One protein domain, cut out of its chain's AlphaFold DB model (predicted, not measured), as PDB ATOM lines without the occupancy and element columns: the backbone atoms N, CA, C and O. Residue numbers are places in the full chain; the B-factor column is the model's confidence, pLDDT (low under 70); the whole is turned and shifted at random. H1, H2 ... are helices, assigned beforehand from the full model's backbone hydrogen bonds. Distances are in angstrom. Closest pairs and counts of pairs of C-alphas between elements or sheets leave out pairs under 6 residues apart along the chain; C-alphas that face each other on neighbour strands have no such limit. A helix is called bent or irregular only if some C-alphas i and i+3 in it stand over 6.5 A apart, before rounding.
ATOM      1  N   ARG A  32      21.461  18.793 -17.068       89.31
ATOM      2  CA  ARG A  32      21.325  18.736 -15.604       89.31
ATOM      3  C   ARG A  32      21.963  17.471 -15.027       89.31
ATOM      4  O   ARG A  32      22.679  17.547 -14.029       89.31
ATOM      5  N   ASN A  33      21.725  16.322 -15.650       87.38
ATOM      6  CA  ASN A  33      22.278  15.054 -15.191       87.38
ATOM      7  C   ASN A  33      23.781  14.975 -15.454       87.38
ATOM      8  O   ASN A  33      24.520  14.553 -14.568       87.38
ATOM      9  N   LEU A  34      24.255  15.430 -16.618       91.31
ATOM     10  CA  LEU A  34      25.690  15.514 -16.890       91.31
ATOM     11  C   LEU A  34      26.398  16.375 -15.833       91.31
ATOM     12  O   LEU A  34      27.315  15.895 -15.167       91.31
ATOM     13  N   ILE A  35      25.918  17.599 -15.608       93.12
ATOM     14  CA  ILE A  35      26.469  18.528 -14.615       93.12
ATOM     15  C   ILE A  35      26.429  17.930 -13.202       93.12
ATOM     16  O   ILE A  35      27.412  18.036 -12.469       93.12
ATOM     17  N   GLY A  36      25.348  17.239 -12.826       89.12
ATOM     18  CA  GLY A  36      25.257  16.552 -11.536       89.12
ATOM     19  C   GLY A  36      26.371  15.519 -11.333       89.12
ATOM     20  O   GLY A  36      27.039  15.516 -10.299       89.12
ATOM     21  N   TYR A  37      26.639  14.682 -12.337       91.81
ATOM     22  CA  TYR A  37      27.726  13.697 -12.267       91.81
ATOM     23  C   TYR A  37      29.108  14.359 -12.249       91.81
ATOM     24  O   TYR A  37      29.994  13.908 -11.521       91.81
ATOM     25  N   LEU A  38      29.299  15.441 -13.006       94.56
ATOM     26  CA  LEU A  38      30.547  16.200 -12.987       94.56
ATOM     27  C   LEU A  38      30.816  16.842 -11.617       94.56
ATOM     28  O   LEU A  38      31.946  16.793 -11.138       94.56
ATOM     29  N   SER A  39      29.782  17.363 -10.951       94.12
ATOM     30  CA  SER A  39      29.885  17.900  -9.587       94.12
ATOM     31  C   SER A  39      30.297  16.827  -8.573       94.12
ATOM     32  O   SER A  39      31.127  17.081  -7.697       94.12
ATOM     33  N   VAL A  40      29.792  15.596  -8.720       93.00
ATOM     34  CA  VAL A  40      30.216  14.453  -7.893       93.00
ATOM     35  C   VAL A  40      31.693  14.124  -8.126       93.00
ATOM     36  O   VAL A  40      32.434  13.957  -7.159       93.00
ATOM     37  N   ILE A  41      32.142  14.076  -9.386       95.31
ATOM     38  CA  ILE A  41      33.556  13.846  -9.737       95.31
ATOM     39  C   ILE A  41      34.447  14.922  -9.102       95.31
ATOM     40  O   ILE A  41      35.434  14.595  -8.442       95.31
ATOM     41  N   GLU A  42      34.078  16.192  -9.258       96.75
ATOM     42  CA  GLU A  42      34.813  17.322  -8.689       96.75
ATOM     43  C   GLU A  42      34.861  17.258  -7.154       96.75
ATOM     44  O   GLU A  42      35.925  17.424  -6.555       96.75
ATOM     45  N   THR A  43      33.736  16.943  -6.509       94.19
ATOM     46  CA  THR A  43      33.645  16.801  -5.050       94.19
ATOM     47  C   THR A  43      34.535  15.674  -4.545       94.19
ATOM     48  O   THR A  43      35.253  15.854  -3.562       94.19
ATOM     49  N   ILE A  44      34.518  14.518  -5.217       92.31
ATOM     50  CA  ILE A  44      35.362  13.382  -4.840       92.31
ATOM     51  C   ILE A  44      36.837  13.751  -4.979       92.31
ATOM     52  O   ILE A  44      37.637  13.467  -4.088       92.31
ATOM     53  N   TYR A  45      37.199  14.419  -6.073       96.06
ATOM     54  CA  TYR A  45      38.567  14.856  -6.293       96.06
ATOM     55  C   TYR A  45      39.032  15.823  -5.197       96.06
ATOM     56  O   TYR A  45      40.027  15.555  -4.524       96.06
ATOM     57  N   LYS A  46      38.274  16.898  -4.955       95.56
ATOM     58  CA  LYS A  46      38.632  17.922  -3.967       95.56
ATOM     59  C   LYS A  46      38.665  17.362  -2.549       95.56
ATOM     60  O   LYS A  46      39.653  17.547  -1.860       95.56
ATOM     61  N   LYS A  47      37.621  16.647  -2.120       92.25
ATOM     62  CA  LYS A  47      37.500  16.204  -0.722       92.25
ATOM     63  C   LYS A  47      38.283  14.938  -0.397       92.25
ATOM     64  O   LYS A  47      38.670  14.778   0.750       92.25
ATOM     65  N   TYR A  48      38.492  14.037  -1.360       91.62
ATOM     66  CA  TYR A  48      39.071  12.717  -1.082       91.62
ATOM     67  C   TYR A  48      40.394  12.463  -1.797       91.62
ATOM     68  O   TYR A  48      41.258  11.794  -1.244       91.62
ATOM     69  N   TYR A  49      40.587  12.958  -3.022       93.56
ATOM     70  CA  TYR A  49      41.846  12.718  -3.733       93.56
ATOM     71  C   TYR A  49      42.952  13.695  -3.306       93.56
ATOM     72  O   TYR A  49      44.109  13.289  -3.179       93.56
ATOM     73  N   LEU A  50      42.624  14.972  -3.084       93.62
ATOM     74  CA  LEU A  50      43.614  15.965  -2.656       93.62
ATOM     75  C   LEU A  50      43.998  15.803  -1.178       93.62
ATOM     76  O   LEU A  50      45.196  15.757  -0.882       93.62
ATOM     77  N   GLU A  51      43.004  15.621  -0.307       89.94
ATOM     78  CA  GLU A  51      43.166  15.687   1.154       89.94
ATOM     79  C   GLU A  51      43.606  14.370   1.815       89.94
ATOM     80  O   GLU A  51      44.324  14.394   2.812       89.94
ATOM     81  N   PHE A  52      43.214  13.203   1.283       86.44
ATOM     82  CA  PHE A  52      43.483  11.919   1.948       86.44
ATOM     83  C   PHE A  52      44.724  11.207   1.389       86.44
ATOM     84  O   PHE A  52      45.034  11.314   0.198       86.44
ATOM     85  N   PRO A  53      45.434  10.414   2.215       82.12
ATOM     86  CA  PRO A  53      46.628   9.692   1.781       82.12
ATOM     87  C   PRO A  53      46.325   8.520   0.833       82.12
ATOM     88  O   PRO A  53      47.170   8.175   0.006       82.12
ATOM     89  N   GLN A  54      45.124   7.926   0.868       82.50
ATOM     90  CA  GLN A  54      44.723   6.805  -0.006       82.50
ATOM     91  C   GLN A  54      44.376   7.240  -1.448       82.50
ATOM     92  O   GLN A  54      43.399   6.783  -2.047       82.50
ATOM     93  N   LYS A  55      45.212   8.094  -2.049       88.06
ATOM     94  CA  LYS A  55      44.993   8.706  -3.374       88.06
ATOM     95  C   LYS A  55      44.815   7.684  -4.491       88.06
ATOM     96  O   LYS A  55      44.050   7.922  -5.423       88.06
ATOM     97  N   SER A  56      45.481   6.534  -4.385       87.56
ATOM     98  CA  SER A  56      45.430   5.459  -5.380       87.56
ATOM     99  C   SER A  56      44.004   4.971  -5.616       87.56
ATOM    100  O   SER A  56      43.541   4.972  -6.750       87.56
ATOM    101  N   ILE A  57      43.283   4.597  -4.554       89.31
ATOM    102  CA  ILE A  57      41.917   4.062  -4.662       89.31
ATOM    103  C   ILE A  57      40.993   5.124  -5.260       89.31
ATOM    104  O   ILE A  57      40.253   4.842  -6.205       89.31
ATOM    105  N   THR A  58      41.103   6.362  -4.775       90.88
ATOM    106  CA  THR A  58      40.308   7.483  -5.273       90.88
ATOM    107  C   THR A  58      40.583   7.770  -6.752       90.88
ATOM    108  O   THR A  58      39.641   8.029  -7.494       90.88
ATOM    109  N   ALA A  59      41.828   7.645  -7.229       92.81
ATOM    110  CA  ALA A  59      42.168   7.803  -8.648       92.81
ATOM    111  C   ALA A  59      41.455   6.774  -9.542       92.81
ATOM    112  O   ALA A  59      40.853   7.127 -10.561       92.81
ATOM    113  N   TYR A  60      41.468   5.495  -9.145       92.19
ATOM    114  CA  TYR A  60      40.749   4.448  -9.878       92.19
ATOM    115  C   TYR A  60      39.236   4.676  -9.859       92.19
ATOM    116  O   TYR A  60      38.576   4.483 -10.882       92.19
ATOM    117  N   TYR A  61      38.690   5.143  -8.735       91.94
ATOM    118  CA  TYR A  61      37.269   5.458  -8.626       91.94
ATOM    119  C   TYR A  61      36.863   6.664  -9.486       91.94
ATOM    120  O   TYR A  61      35.893   6.588 -10.238       91.94
ATOM    121  N   LEU A  62      37.649   7.744  -9.478       94.19
ATOM    122  CA  LEU A  62      37.439   8.900 -10.354       94.19
ATOM    123  C   LEU A  62      37.472   8.497 -11.830       94.19
ATOM    124  O   LEU A  62      36.589   8.876 -12.593       94.19
ATOM    125  N   SER A  63      38.439   7.669 -12.236       93.19
ATOM    126  CA  SER A  63      38.500   7.140 -13.604       93.19
ATOM    127  C   SER A  63      37.277   6.291 -13.956       93.19
ATOM    128  O   SER A  63      36.742   6.391 -15.061       93.19
ATOM    129  N   HIS A  64      36.765   5.502 -13.008       91.31
ATOM    130  CA  HIS A  64      35.517   4.772 -13.193       91.31
ATOM    131  C   HIS A  64      34.319   5.705 -13.430       91.31
ATOM    132  O   HIS A  64      33.538   5.465 -14.351       91.31
ATOM    133  N   LEU A  65      34.190   6.790 -12.665       91.88
ATOM    134  CA  LEU A  65      33.125   7.776 -12.873       91.88
ATOM    135  C   LEU A  65      33.268   8.483 -14.227       91.88
ATOM    136  O   LEU A  65      32.296   8.569 -14.979       91.88
ATOM    137  N   LYS A  66      34.491   8.890 -14.597       93.44
ATOM    138  CA  LYS A  66      34.779   9.459 -15.923       93.44
ATOM    139  C   LYS A  66      34.402   8.493 -17.048       93.44
ATOM    140  O   LYS A  66      33.806   8.911 -18.037       93.44
ATOM    141  N   LYS A  67      34.672   7.189 -16.893       90.56
ATOM    142  CA  LYS A  67      34.214   6.148 -17.830       90.56
ATOM    143  C   LYS A  67      32.692   6.145 -17.969       90.56
ATOM    144  O   LYS A  67      32.218   6.040 -19.094       90.56
ATOM    145  N   ILE A  68      31.929   6.215 -16.874       87.88
ATOM    146  CA  ILE A  68      30.456   6.233 -16.948       87.88
ATOM    147  C   ILE A  68      29.996   7.439 -17.765       87.88
ATOM    148  O   ILE A  68      29.219   7.273 -18.703       87.88
ATOM    149  N   VAL A  69      30.513   8.629 -17.457       90.50
ATOM    150  CA  VAL A  69      30.171   9.858 -18.183       90.50
ATOM    151  C   VAL A  69      30.528   9.723 -19.669       90.50
ATOM    152  O   VAL A  69      29.658   9.890 -20.521       90.50
ATOM    153  N   MET A  70      31.751   9.289 -19.996       89.38
ATOM    154  CA  MET A  70      32.162   9.089 -21.391       89.38
ATOM    155  C   MET A  70      31.354   8.005 -22.114       89.38
ATOM    156  O   MET A  70      31.084   8.117 -23.306       89.38
ATOM    157  N   GLY A  71      30.924   6.959 -21.410       83.81
ATOM    158  CA  GLY A  71      30.059   5.915 -21.959       83.81
ATOM    159  C   GLY A  71      28.723   6.430 -22.487       83.81
ATOM    160  O   GLY A  71      28.124   5.794 -23.354       83.81
ATOM    161  N   ASN A  72      28.283   7.593 -22.013       81.75
ATOM    162  CA  ASN A  72      27.046   8.226 -22.447       81.75
ATOM    163  C   ASN A  72      27.227   9.168 -23.650       81.75
ATOM    164  O   ASN A  72      26.240   9.723 -24.131       81.75
ATOM    165  N   TYR A  73      28.435   9.284 -24.223       76.75
ATOM    166  CA  TYR A  73      28.684  10.104 -25.419       76.75
ATOM    167  C   TYR A  73      27.950   9.665 -26.680       76.75
ATOM    168  O   TYR A  73      27.795  10.458 -27.606       76.75
ATOM    169  N   LYS A  74      27.456   8.428 -26.742       73.38
ATOM    170  CA  LYS A  74      26.559   8.000 -27.828       73.38
ATOM    171  C   LYS A  74      25.293   8.874 -27.935       73.38
ATOM    172  O   LYS A  74      24.680   8.899 -28.994       73.38
ATOM    173  N   HIS A  75      24.954   9.620 -26.879       76.81
ATOM    174  CA  HIS A  75      23.856  10.589 -26.822       76.81
ATOM    175  C   HIS A  75      24.354  12.047 -26.834       76.81
ATOM    176  O   HIS A  75      23.699  12.926 -26.292       76.81
ATOM    177  N   TYR A  76      25.519  12.315 -27.441       77.62
ATOM    178  CA  TYR A  76      26.146  13.647 -27.504       77.62
ATOM    179  C   TYR A  76      25.192  14.763 -27.952       77.62
ATOM    180  O   TYR A  76      25.247  15.861 -27.416       77.62
ATOM    181  N   SER A  77      24.308  14.477 -28.912       81.56
ATOM    182  CA  SER A  77      23.330  15.437 -29.442       81.56
ATOM    183  C   SER A  77      22.328  15.943 -28.403       81.56
ATOM    184  O   SER A  77      21.639  16.921 -28.661       81.56
ATOM    185  N   SER A  78      22.208  15.263 -27.263       86.75
ATOM    186  CA  SER A  78      21.324  15.648 -26.164       86.75
ATOM    187  C   SER A  78      21.975  16.617 -25.173       86.75
ATOM    188  O   SER A  78      21.297  17.055 -24.246       86.75
ATOM    189  N   TYR A  79      23.261  16.939 -25.348       89.25
ATOM    190  CA  TYR A  79      23.991  17.865 -24.485       89.25
ATOM    191  C   TYR A  79      24.286  19.182 -25.197       89.25
ATOM    192  O   TYR A  79      24.627  19.196 -26.384       89.25
ATOM    193  N   SER A  80      24.210  20.290 -24.465       93.00
ATOM    194  CA  SER A  80      24.673  21.582 -24.972       93.00
ATOM    195  C   SER A  80      26.200  21.640 -25.053       93.00
ATOM    196  O   SER A  80      26.922  20.983 -24.298       93.00
ATOM    197  N   ASN A  81      26.715  22.490 -25.946       92.00
ATOM    198  CA  ASN A  81      28.156  22.743 -26.047       92.00
ATOM    199  C   ASN A  81      28.746  23.265 -24.725       92.00
ATOM    200  O   ASN A  81      29.888  22.949 -24.404       92.00
ATOM    201  N   GLU A  82      27.970  24.017 -23.942       94.19
ATOM    202  CA  GLU A  82      28.389  24.516 -22.631       94.19
ATOM    203  C   GLU A  82      28.610  23.368 -21.638       94.19
ATOM    204  O   GLU A  82      29.670  23.281 -21.014       94.19
ATOM    205  N   ALA A  83      27.657  22.436 -21.537       93.44
ATOM    206  CA  ALA A  83      27.780  21.281 -20.650       93.44
ATOM    207  C   ALA A  83      28.967  20.379 -21.038       93.44
ATOM    208  O   ALA A  83      29.676  19.849 -20.179       93.44
ATOM    209  N   LEU A  84      29.224  20.250 -22.340       92.75
ATOM    210  CA  LEU A  84      30.347  19.493 -22.887       92.75
ATOM    211  C   LEU A  84      31.698  20.166 -22.620       92.75
ATOM    212  O   LEU A  84      32.647  19.493 -22.224       92.75
ATOM    213  N   HIS A  85      31.780  21.488 -22.761       93.69
ATOM    214  CA  HIS A  85      32.976  22.245 -22.397       93.69
ATOM    215  C   HIS A  85      33.245  22.160 -20.888       93.69
ATOM    216  O   HIS A  85      34.382  21.966 -20.453       93.69
ATOM    217  N   LYS A  86      32.192  22.232 -20.062       94.88
ATOM    218  CA  LYS A  86      32.320  22.067 -18.611       94.88
ATOM    219  C   LYS A  86      32.841  20.682 -18.237       94.88
ATOM    220  O   LYS A  86      33.650  20.552 -17.318       94.88
ATOM    221  N   MET A  87      32.400  19.654 -18.956       94.12
ATOM    222  CA  MET A  87      32.928  18.305 -18.809       94.12
ATOM    223  C   MET A  87      34.427  18.241 -19.109       94.12
ATOM    224  O   MET A  87      35.166  17.677 -18.301       94.12
ATOM    225  N   GLU A  88      34.869  18.807 -20.235       94.38
ATOM    226  CA  GLU A  88      36.286  18.850 -20.607       94.38
ATOM    227  C   GLU A  88      37.120  19.505 -19.505       94.38
ATOM    228  O   GLU A  88      38.063  18.898 -18.994       94.38
ATOM    229  N   GLN A  89      36.698  20.688 -19.052       96.25
ATOM    230  CA  GLN A  89      37.338  21.414 -17.959       96.25
ATOM    231  C   GLN A  89      37.466  20.544 -16.697       96.25
ATOM    232  O   GLN A  89      38.566  20.360 -16.176       96.25
ATOM    233  N   ILE A  90      36.362  19.957 -16.224       96.62
ATOM    234  CA  ILE A  90      36.369  19.147 -14.997       96.62
ATOM    235  C   ILE A  90      37.245  17.905 -15.167       96.62
ATOM    236  O   ILE A  90      37.915  17.481 -14.224       96.62
ATOM    237  N   PHE A  91      37.284  17.300 -16.351       96.00
ATOM    238  CA  PHE A  91      38.121  16.131 -16.591       96.00
ATOM    239  C   PHE A  91      39.615  16.453 -16.523       96.00
ATOM    240  O   PHE A  91      40.358  15.633 -15.965       96.00
ATOM    241  N   GLN A  92      40.019  17.628 -17.021       95.69
ATOM    242  CA  GLN A  92      41.378  18.160 -16.896       95.69
ATOM    243  C   GLN A  92      41.725  18.481 -15.439       95.69
ATOM    244  O   GLN A  92      42.740  18.015 -14.923       95.69
ATOM    245  N   GLU A  93      40.857  19.222 -14.749       96.69
ATOM    246  CA  GLU A  93      41.071  19.651 -13.360       96.69
ATOM    247  C   GLU A  93      41.151  18.468 -12.390       96.69
ATOM    248  O   GLU A  93      41.924  18.482 -11.434       96.69
ATOM    249  N   THR A  94      40.388  17.406 -12.660       96.00
ATOM    250  CA  THR A  94      40.350  16.189 -11.835       96.00
ATOM    251  C   THR A  94      41.297  15.098 -12.337       96.00
ATOM    252  O   THR A  94      41.037  13.898 -12.174       96.00
ATOM    253  N   ASN A  95      42.381  15.467 -13.022       94.62
ATOM    254  CA  ASN A  95      43.395  14.514 -13.460       94.62
ATOM    255  C   ASN A  95      44.098  13.875 -12.250       94.62
ATOM    256  O   ASN A  95      44.694  14.556 -11.418       94.62
ATOM    257  N   SER A  96      44.053  12.545 -12.163       91.94
ATOM    258  CA  SER A  96      44.615  11.795 -11.038       91.94
ATOM    259  C   SER A  96      45.785  10.912 -11.472       91.94
ATOM    260  O   SER A  96      45.834  10.392 -12.589       91.94
ATOM    261  N   LYS A  97      46.761  10.746 -10.574       91.12
ATOM    262  CA  LYS A  97      47.932   9.889 -10.770       91.12
ATOM    263  C   LYS A  97      47.610   8.477 -10.291       91.12
ATOM    264  O   LYS A  97      47.064   8.283  -9.208       91.12
ATOM    265  N   PHE A  98      47.986   7.484 -11.092       87.88
ATOM    266  CA  PHE A  98      47.735   6.073 -10.800       87.88
ATOM    267  C   PHE A  98      48.955   5.416 -10.170       87.88
ATOM    268  O   PHE A  98      49.997   5.319 -10.818       87.88
ATOM    269  N   ASN A  99      48.786   4.867  -8.971       82.88
ATOM    270  CA  ASN A  99      49.744   3.942  -8.374       82.88
ATOM    271  C   ASN A  99      49.386   2.480  -8.740       82.88
ATOM    272  O   ASN A  99      48.231   2.149  -9.035       82.88
ATOM    273  N   GLU A 100      50.390   1.609  -8.745       78.06
ATOM    274  CA  GLU A 100      50.270   0.159  -8.864       78.06
ATOM    275  C   GLU A 100      49.788  -0.524  -7.577       78.06
ATOM    276  O   GLU A 100      49.324  -1.661  -7.656       78.06
ATOM    277  N   ASP A 101      49.817   0.158  -6.431       81.19
ATOM    278  CA  ASP A 101      49.428  -0.384  -5.118       81.19
ATOM    279  C   ASP A 101      47.901  -0.510  -4.943       81.19
ATOM    280  O   ASP A 101      47.289   0.030  -4.023       81.19
ATOM    281  N   ILE A 102      47.253  -1.214  -5.871       83.69
ATOM    282  CA  ILE A 102      45.850  -1.614  -5.796       83.69
ATOM    283  C   ILE A 102      45.695  -3.057  -6.277       83.69
ATOM    284  O   ILE A 102      46.342  -3.495  -7.237       83.69
ATOM    285  N   LYS A 103      44.784  -3.795  -5.639       87.50
ATOM    286  CA  LYS A 103      44.478  -5.197  -5.953       87.50
ATOM    287  C   LYS A 103      43.573  -5.317  -7.191       87.50
ATOM    288  O   LYS A 103      42.455  -5.811  -7.110       87.50
ATOM    289  N   LEU A 104      44.065  -4.849  -8.338       84.88
ATOM    290  CA  LEU A 104      43.438  -4.997  -9.659       84.88
ATOM    291  C   LEU A 104      44.340  -5.798 -10.602       84.88
ATOM    292  O   LEU A 104      45.569  -5.768 -10.488       84.88
ATOM    293  N   LYS A 105      43.748  -6.485 -11.581       88.31
ATOM    294  CA  LYS A 105      44.503  -7.173 -12.637       88.31
ATOM    295  C   LYS A 105      45.236  -6.140 -13.496       88.31
ATOM    296  O   LYS A 105      44.728  -5.049 -13.750       88.31
ATOM    297  N   LYS A 106      46.404  -6.503 -14.043       87.56
ATOM    298  CA  LYS A 106      47.214  -5.613 -14.906       87.56
ATOM    299  C   LYS A 106      46.402  -4.982 -16.048       87.56
ATOM    300  O   LYS A 106      46.552  -3.800 -16.338       87.56
ATOM    301  N   ILE A 107      45.510  -5.759 -16.664       84.88
ATOM    302  CA  ILE A 107      44.656  -5.284 -17.760       84.88
ATOM    303  C   ILE A 107      43.625  -4.239 -17.308       84.88
ATOM    304  O   ILE A 107      43.322  -3.313 -18.056       84.88
ATOM    305  N   GLU A 108      43.110  -4.353 -16.083       86.31
ATOM    306  CA  GLU A 108      42.155  -3.401 -15.510       86.31
ATOM    307  C   GLU A 108      42.860  -2.087 -15.188       86.31
ATOM    308  O   GLU A 108      42.358  -1.020 -15.532       86.31
ATOM    309  N   LYS A 109      44.072  -2.162 -14.624       89.12
ATOM    310  CA  LYS A 109      44.898  -0.975 -14.382       89.12
ATOM    311  C   LYS A 109      45.216  -0.231 -15.676       89.12
ATOM    312  O   LYS A 109      45.013   0.979 -15.760       89.12
ATOM    313  N   LEU A 110      45.640  -0.964 -16.710       89.81
ATOM    314  CA  LEU A 110      45.883  -0.409 -18.042       89.81
ATOM    315  C   LEU A 110      44.626   0.256 -18.615       89.81
ATOM    316  O   LEU A 110      44.702   1.344 -19.178       89.81
ATOM    317  N   TYR A 111      43.464  -0.377 -18.441       89.31
ATOM    318  CA  TYR A 111      42.191   0.175 -18.882       89.31
ATOM    319  C   TYR A 111      41.844   1.487 -18.166       89.31
ATOM    320  O   TYR A 111      41.500   2.455 -18.834       89.31
ATOM    321  N   PHE A 112      41.967   1.570 -16.840       90.56
ATOM    322  CA  PHE A 112      41.665   2.812 -16.117       90.56
ATOM    323  C   PHE A 112      42.652   3.944 -16.418       90.56
ATOM    324  O   PHE A 112      42.234   5.101 -16.499       90.56
ATOM    325  N   ARG A 113      43.930   3.623 -16.653       91.44
ATOM    326  CA  ARG A 113      44.906   4.597 -17.161       91.44
ATOM    327  C   ARG A 113      44.504   5.121 -18.532       91.44
ATOM    328  O   ARG A 113      44.450   6.328 -18.720       91.44
ATOM    329  N   TYR A 114      44.149   4.220 -19.448       91.38
ATOM    330  CA  TYR A 114      43.661   4.587 -20.774       91.38
ATOM    331  C   TYR A 114      42.450   5.522 -20.697       91.38
ATOM    332  O   TYR A 114      42.431   6.555 -21.352       91.38
ATOM    333  N   ILE A 115      41.461   5.184 -19.867       91.25
ATOM    334  CA  ILE A 115      40.256   5.994 -19.664       91.25
ATOM    335  C   ILE A 115      40.612   7.389 -19.151       91.25
ATOM    336  O   ILE A 115      40.108   8.370 -19.691       91.25
ATOM    337  N   ASN A 116      41.496   7.495 -18.154       92.25
ATOM    338  CA  ASN A 116      41.918   8.800 -17.657       92.25
ATOM    339  C   ASN A 116      42.637   9.600 -18.747       92.25
ATOM    340  O   ASN A 116      42.295  10.754 -18.941       92.25
ATOM    341  N   THR A 117      43.550   8.988 -19.510       92.38
ATOM    342  CA  THR A 117      44.245   9.674 -20.611       92.38
ATOM    343  C   THR A 117      43.301  10.118 -21.724       92.38
ATOM    344  O   THR A 117      43.446  11.228 -22.224       92.38
ATOM    345  N   VAL A 118      42.333   9.285 -22.120       91.44
ATOM    346  CA  VAL A 118      41.313   9.679 -23.104       91.44
ATOM    347  C   VAL A 118      40.511  10.863 -22.582       91.44
ATOM    348  O   VAL A 118      40.291  11.801 -23.333       91.44
ATOM    349  N   GLY A 119      40.143  10.855 -21.300       91.12
ATOM    350  CA  GLY A 119      39.409  11.951 -20.676       91.12
ATOM    351  C   GLY A 119      40.144  13.296 -20.654       91.12
ATOM    352  O   GLY A 119      39.493  14.312 -20.475       91.12
ATOM    353  N   LEU A 120      41.466  13.331 -20.858       93.00
ATOM    354  CA  LEU A 120      42.247  14.575 -20.960       93.00
ATOM    355  C   LEU A 120      42.308  15.137 -22.389       93.00
ATOM    356  O   LEU A 120      43.130  16.007 -22.672       93.00
ATOM    357  N   LYS A 121      41.519  14.606 -23.318       91.75
ATOM    358  CA  LYS A 121      41.452  15.108 -24.692       91.75
ATOM    359  C   LYS A 121      40.222  15.987 -24.875       91.75
ATOM    360  O   LYS A 121      39.306  15.952 -24.059       91.75
ATOM    361  N   ASP A 122      40.195  16.716 -25.982       90.75
ATOM    362  CA  ASP A 122      39.005  17.436 -26.416       90.75
ATOM    363  C   ASP A 122      37.837  16.470 -26.670       90.75
ATOM    364  O   ASP A 122      38.010  15.268 -26.925       90.75
ATOM    365  N   ILE A 123      36.620  17.007 -26.640       86.44
ATOM    366  CA  ILE A 123      35.409  16.195 -26.741       86.44
ATOM    367  C   ILE A 123      35.307  15.402 -28.054       86.44
ATOM    368  O   ILE A 123      34.831  14.257 -28.054       86.44
ATOM    369  N   ALA A 124      35.783  15.951 -29.175       85.94
ATOM    370  CA  ALA A 124      35.754  15.246 -30.454       85.94
ATOM    371  C   ALA A 124      36.712  14.042 -30.443       85.94
ATOM    372  O   ALA A 124      36.349  12.943 -30.884       85.94
ATOM    373  N   SER A 125      37.902  14.212 -29.866       88.19
ATOM    374  CA  SER A 125      38.868  13.135 -29.649       88.19
ATOM    375  C   SER A 125      38.347  12.070 -28.684       88.19
ATOM    376  O   SER A 125      38.453  10.877 -28.989       88.19
ATOM    377  N   ILE A 126      37.721  12.465 -27.566       86.75
ATOM    378  CA  ILE A 126      37.087  11.526 -26.627       86.75
ATOM    379  C   ILE A 126      36.069  10.656 -27.364       86.75
ATOM    380  O   ILE A 126      36.127   9.428 -27.273       86.75
ATOM    381  N   ARG A 127      35.179  11.264 -28.156       81.62
ATOM    382  CA  ARG A 127      34.146  10.543 -28.915       81.62
ATOM    383  C   ARG A 127      34.736   9.508 -29.874       81.62
ATOM    384  O   ARG A 127      34.175   8.420 -30.019       81.62
ATOM    385  N   LYS A 128      35.842   9.836 -30.546       81.75
ATOM    386  CA  LYS A 128      36.509   8.952 -31.515       81.75
ATOM    387  C   LYS A 128      37.256   7.805 -30.832       81.75
ATOM    388  O   LYS A 128      37.273   6.667 -31.317       81.75
ATOM    389  N   GLU A 129      37.919   8.101 -29.722       79.69
ATOM    390  CA  GLU A 129      38.823   7.161 -29.071       79.69
ATOM    391  C   GLU A 129      38.135   6.269 -28.046       79.69
ATOM    392  O   GLU A 129      38.494   5.092 -27.957       79.69
ATOM    393  N   TYR A 130      37.110   6.763 -27.352       81.06
ATOM    394  CA  TYR A 130      36.360   5.973 -26.386       81.06
ATOM    395  C   TYR A 130      35.755   4.707 -27.025       81.06
ATOM    396  O   TYR A 130      35.507   4.609 -28.234       81.06
ATOM    397  N   PHE A 131      35.570   3.667 -26.212       71.56
ATOM    398  CA  PHE A 131      35.031   2.388 -26.668       71.56
ATOM    399  C   PHE A 131      33.512   2.484 -26.860       71.56
ATOM    400  O   PHE A 131      32.752   2.085 -25.985       71.56
ATOM    401  N   ASN A 132      33.072   2.986 -28.015       62.88
ATOM    402  CA  ASN A 132      31.645   3.022 -28.370       62.88
ATOM    403  C   ASN A 132      31.087   1.641 -28.778       62.88
ATOM    404  O   ASN A 132      29.879   1.471 -28.907       62.88
ATOM    405  N   SER A 133      31.959   0.649 -28.986       54.25
ATOM    406  CA  SER A 133      31.620  -0.723 -29.393       54.25
ATOM    407  C   SER A 133      31.576  -1.682 -28.186       54.25
ATOM    408  O   SER A 133      32.245  -1.415 -27.182       54.25
ATOM    409  N   PRO A 134      30.849  -2.818 -28.260       55.66
ATOM    410  CA  PRO A 134      30.692  -3.747 -27.140       55.66
ATOM    411  C   PRO A 134      32.019  -4.229 -26.526       55.66
ATOM    412  O   PRO A 134      33.065  -4.333 -27.178       55.66
ATOM    413  N   VAL A 135      31.923  -4.543 -25.228       52.88
ATOM    414  CA  VAL A 135      32.996  -4.661 -24.219       52.88
ATOM    415  C   VAL A 135      34.112  -5.663 -24.569       52.88
ATOM    416  O   VAL A 135      35.221  -5.516 -24.053       52.88
ATOM    417  N   ASN A 136      33.867  -6.604 -25.489       54.53
ATOM    418  CA  ASN A 136      34.776  -7.706 -25.840       54.53
ATOM    419  C   ASN A 136      35.329  -7.665 -27.274       54.53
ATOM    420  O   ASN A 136      35.876  -8.655 -27.754       54.53
ATOM    421  N   SER A 137      35.229  -6.533 -27.970       65.31
ATOM    422  CA  SER A 137      35.758  -6.423 -29.334       65.31
ATOM    423  C   SER A 137      37.296  -6.458 -29.378       65.31
ATOM    424  O   SER A 137      37.982  -5.845 -28.553       65.31
ATOM    425  N   LEU A 138      37.856  -7.128 -30.393       71.50
ATOM    426  CA  LEU A 138      39.290  -7.096 -30.724       71.50
ATOM    427  C   LEU A 138      39.827  -5.656 -30.804       71.50
ATOM    428  O   LEU A 138      40.938  -5.380 -30.354       71.50
ATOM    429  N   GLY A 139      38.996  -4.717 -31.268       73.25
ATOM    430  CA  GLY A 139      39.314  -3.290 -31.312       73.25
ATOM    431  C   GLY A 139      39.656  -2.685 -29.946       73.25
ATOM    432  O   GLY A 139      40.555  -1.847 -29.858       73.25
ATOM    433  N   LYS A 140      39.021  -3.141 -28.855       75.81
ATOM    434  CA  LYS A 140      39.364  -2.694 -27.497       75.81
ATOM    435  C   LYS A 140      40.762  -3.149 -27.091       75.81
ATOM    436  O   LYS A 140      41.550  -2.350 -26.587       75.81
ATOM    437  N   ARG A 141      41.083  -4.420 -27.349       79.62
ATOM    438  CA  ARG A 141      42.411  -4.986 -27.070       79.62
ATOM    439  C   ARG A 141      43.488  -4.286 -27.894       79.62
ATOM    440  O   ARG A 141      44.520  -3.927 -27.338       79.62
ATOM    441  N   PHE A 142      43.212  -4.012 -29.168       82.62
ATOM    442  CA  PHE A 142      44.128  -3.291 -30.051       82.62
ATOM    443  C   PHE A 142      44.409  -1.863 -29.565       82.62
ATOM    444  O   PHE A 142      45.565  -1.468 -29.456       82.62
ATOM    445  N   LYS A 143      43.374  -1.095 -29.201       83.75
ATOM    446  CA  LYS A 143      43.537   0.262 -28.650       83.75
ATOM    447  C   LYS A 143      44.334   0.266 -27.341       83.75
ATOM    448  O   LYS A 143      45.214   1.106 -27.186       83.75
ATOM    449  N   LEU A 144      44.073  -0.675 -26.426       86.44
ATOM    450  CA  LEU A 144      44.840  -0.798 -25.177       86.44
ATOM    451  C   LEU A 144      46.294  -1.211 -25.430       86.44
ATOM    452  O   LEU A 144      47.194  -0.680 -24.787       86.44
ATOM    453  N   PHE A 145      46.535  -2.117 -26.379       85.69
ATOM    454  CA  PHE A 145      47.884  -2.501 -26.789       85.69
ATOM    455  C   PHE A 145      48.643  -1.315 -27.394       85.69
ATOM    456  O   PHE A 145      49.754  -1.013 -26.966       85.69
ATOM    457  N   LYS A 146      48.006  -0.588 -28.321       86.38
ATOM    458  CA  LYS A 146      48.543   0.646 -28.904       86.38
ATOM    459  C   LYS A 146      48.884   1.642 -27.795       86.38
ATOM    460  O   LYS A 146      50.012   2.109 -27.709       86.38
ATOM    461  N   PHE A 147      47.940   1.911 -26.896       87.62
ATOM    462  CA  PHE A 147      48.147   2.805 -25.760       87.62
ATOM    463  C   PHE A 147      49.345   2.397 -24.896       87.62
ATOM    464  O   PHE A 147      50.180   3.247 -24.594       87.62
ATOM    465  N   LYS A 148      49.458   1.107 -24.557       87.88
ATOM    466  CA  LYS A 148      50.588   0.560 -23.803       87.88
ATOM    467  C   LYS A 148      51.923   0.851 -24.503       87.88
ATOM    468  O   LYS A 148      52.841   1.361 -23.870       87.88
ATOM    469  N   LEU A 149      51.995   0.590 -25.809       87.00
ATOM    470  CA  LEU A 149      53.202   0.772 -26.617       87.00
ATOM    471  C   LEU A 149      53.633   2.248 -26.707       87.00
ATOM    472  O   LEU A 149      54.802   2.558 -26.501       87.00
ATOM    473  N   PHE A 150      52.691   3.165 -26.954       86.25
ATOM    474  CA  PHE A 150      52.986   4.600 -27.085       86.25
ATOM    475  C   PHE A 150      53.289   5.296 -25.751       86.25
ATOM    476  O   PHE A 150      54.002   6.294 -25.746       86.25
ATOM    477  N   ASN A 151      52.779   4.782 -24.627       78.25
ATOM    478  CA  ASN A 151      52.998   5.369 -23.297       78.25
ATOM    479  C   ASN A 151      54.068   4.632 -22.476       78.25
ATOM    480  O   ASN A 151      54.266   4.974 -21.313       78.25
ATOM    481  N   LYS A 152      54.757   3.641 -23.066       71.06
ATOM    482  CA  LYS A 152      55.795   2.820 -22.413       71.06
ATOM    483  C   LYS A 152      55.339   2.227 -21.062       71.06
ATOM    484  O   LYS A 152      56.100   2.227 -20.097       71.06
TER     485      LYS A 152
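What this domain is: This is residues 32 to 152 of the 153 residues of an uncharacterized protein of Elizabethkingia anophelis (UniProt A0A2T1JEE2). Three helices with nearly aligned lines, H1, H2 and H3, stand in a triangle, and H4 crosses H2 steeply. Short H5 folds back from the end of H4, while H6 lies across H4, away from the three. The printed part has 121 residues with six named helices, H1 to H6 in order, and no named strand; its class is all helix. It is compact, with a radius of gyration of the C-alphas of 14.3 A and spans of 37 by 36 by 21 A.

How they stand to each other: H1, residues 32 to 50, and H2, residues 55 to 78, form a hairpin at a shallow tilt of 14 degrees; their closest C-alphas, Tyr 49 and Lys 55, are 5.1 A apart. H2 has a kink of 48 degrees near residue 72 and is irregular, with C-alphas 74 and 77 8.3 A apart. H3, residues 81 to 93, runs the same way as H1 at a shallow tilt of 11 degrees and touches its residues 34 to 42 alone, closest at C-alphas Leu 38 and Met 87, 6.6 A. The hub, H4, residues 106 to 119, touches residues 60 to 70 of H2 alone at a steep tilt of 55 degrees, closest at C-alphas Ser 63 and Asn 116, 5.6 A. H5, residues 123 to 129, forms a hairpin with H4, closest at C-alphas Val 118 and Ile 126, 5.8 A. H6, residues 138 to 150, touches H4 about perpendicular, at 80 degrees, closest at C-alphas Tyr 111 and Leu 144, 6.9 A. Every O i to N i+4 pair is within hydrogen-bond range in H3, H4, H5 and H6, against 14 of 15 in H1 and 14 of 20 in H2.

Where its parts are: H1 begins at C-alpha 32 (21.325, 18.736, -15.604) and measures 25.9 A, H2 33.6 A and H4 20.1 A; H6 ends at C-alpha 150 (52.986, 4.600, -27.085).

The domain as a whole: The C-alphas farthest apart, Pro 53 and Ser 77, are 39.4 A apart. The printed part has no cut, and the link from H3 to H4 is long. Residues 132 to 137 have pLDDT under 70.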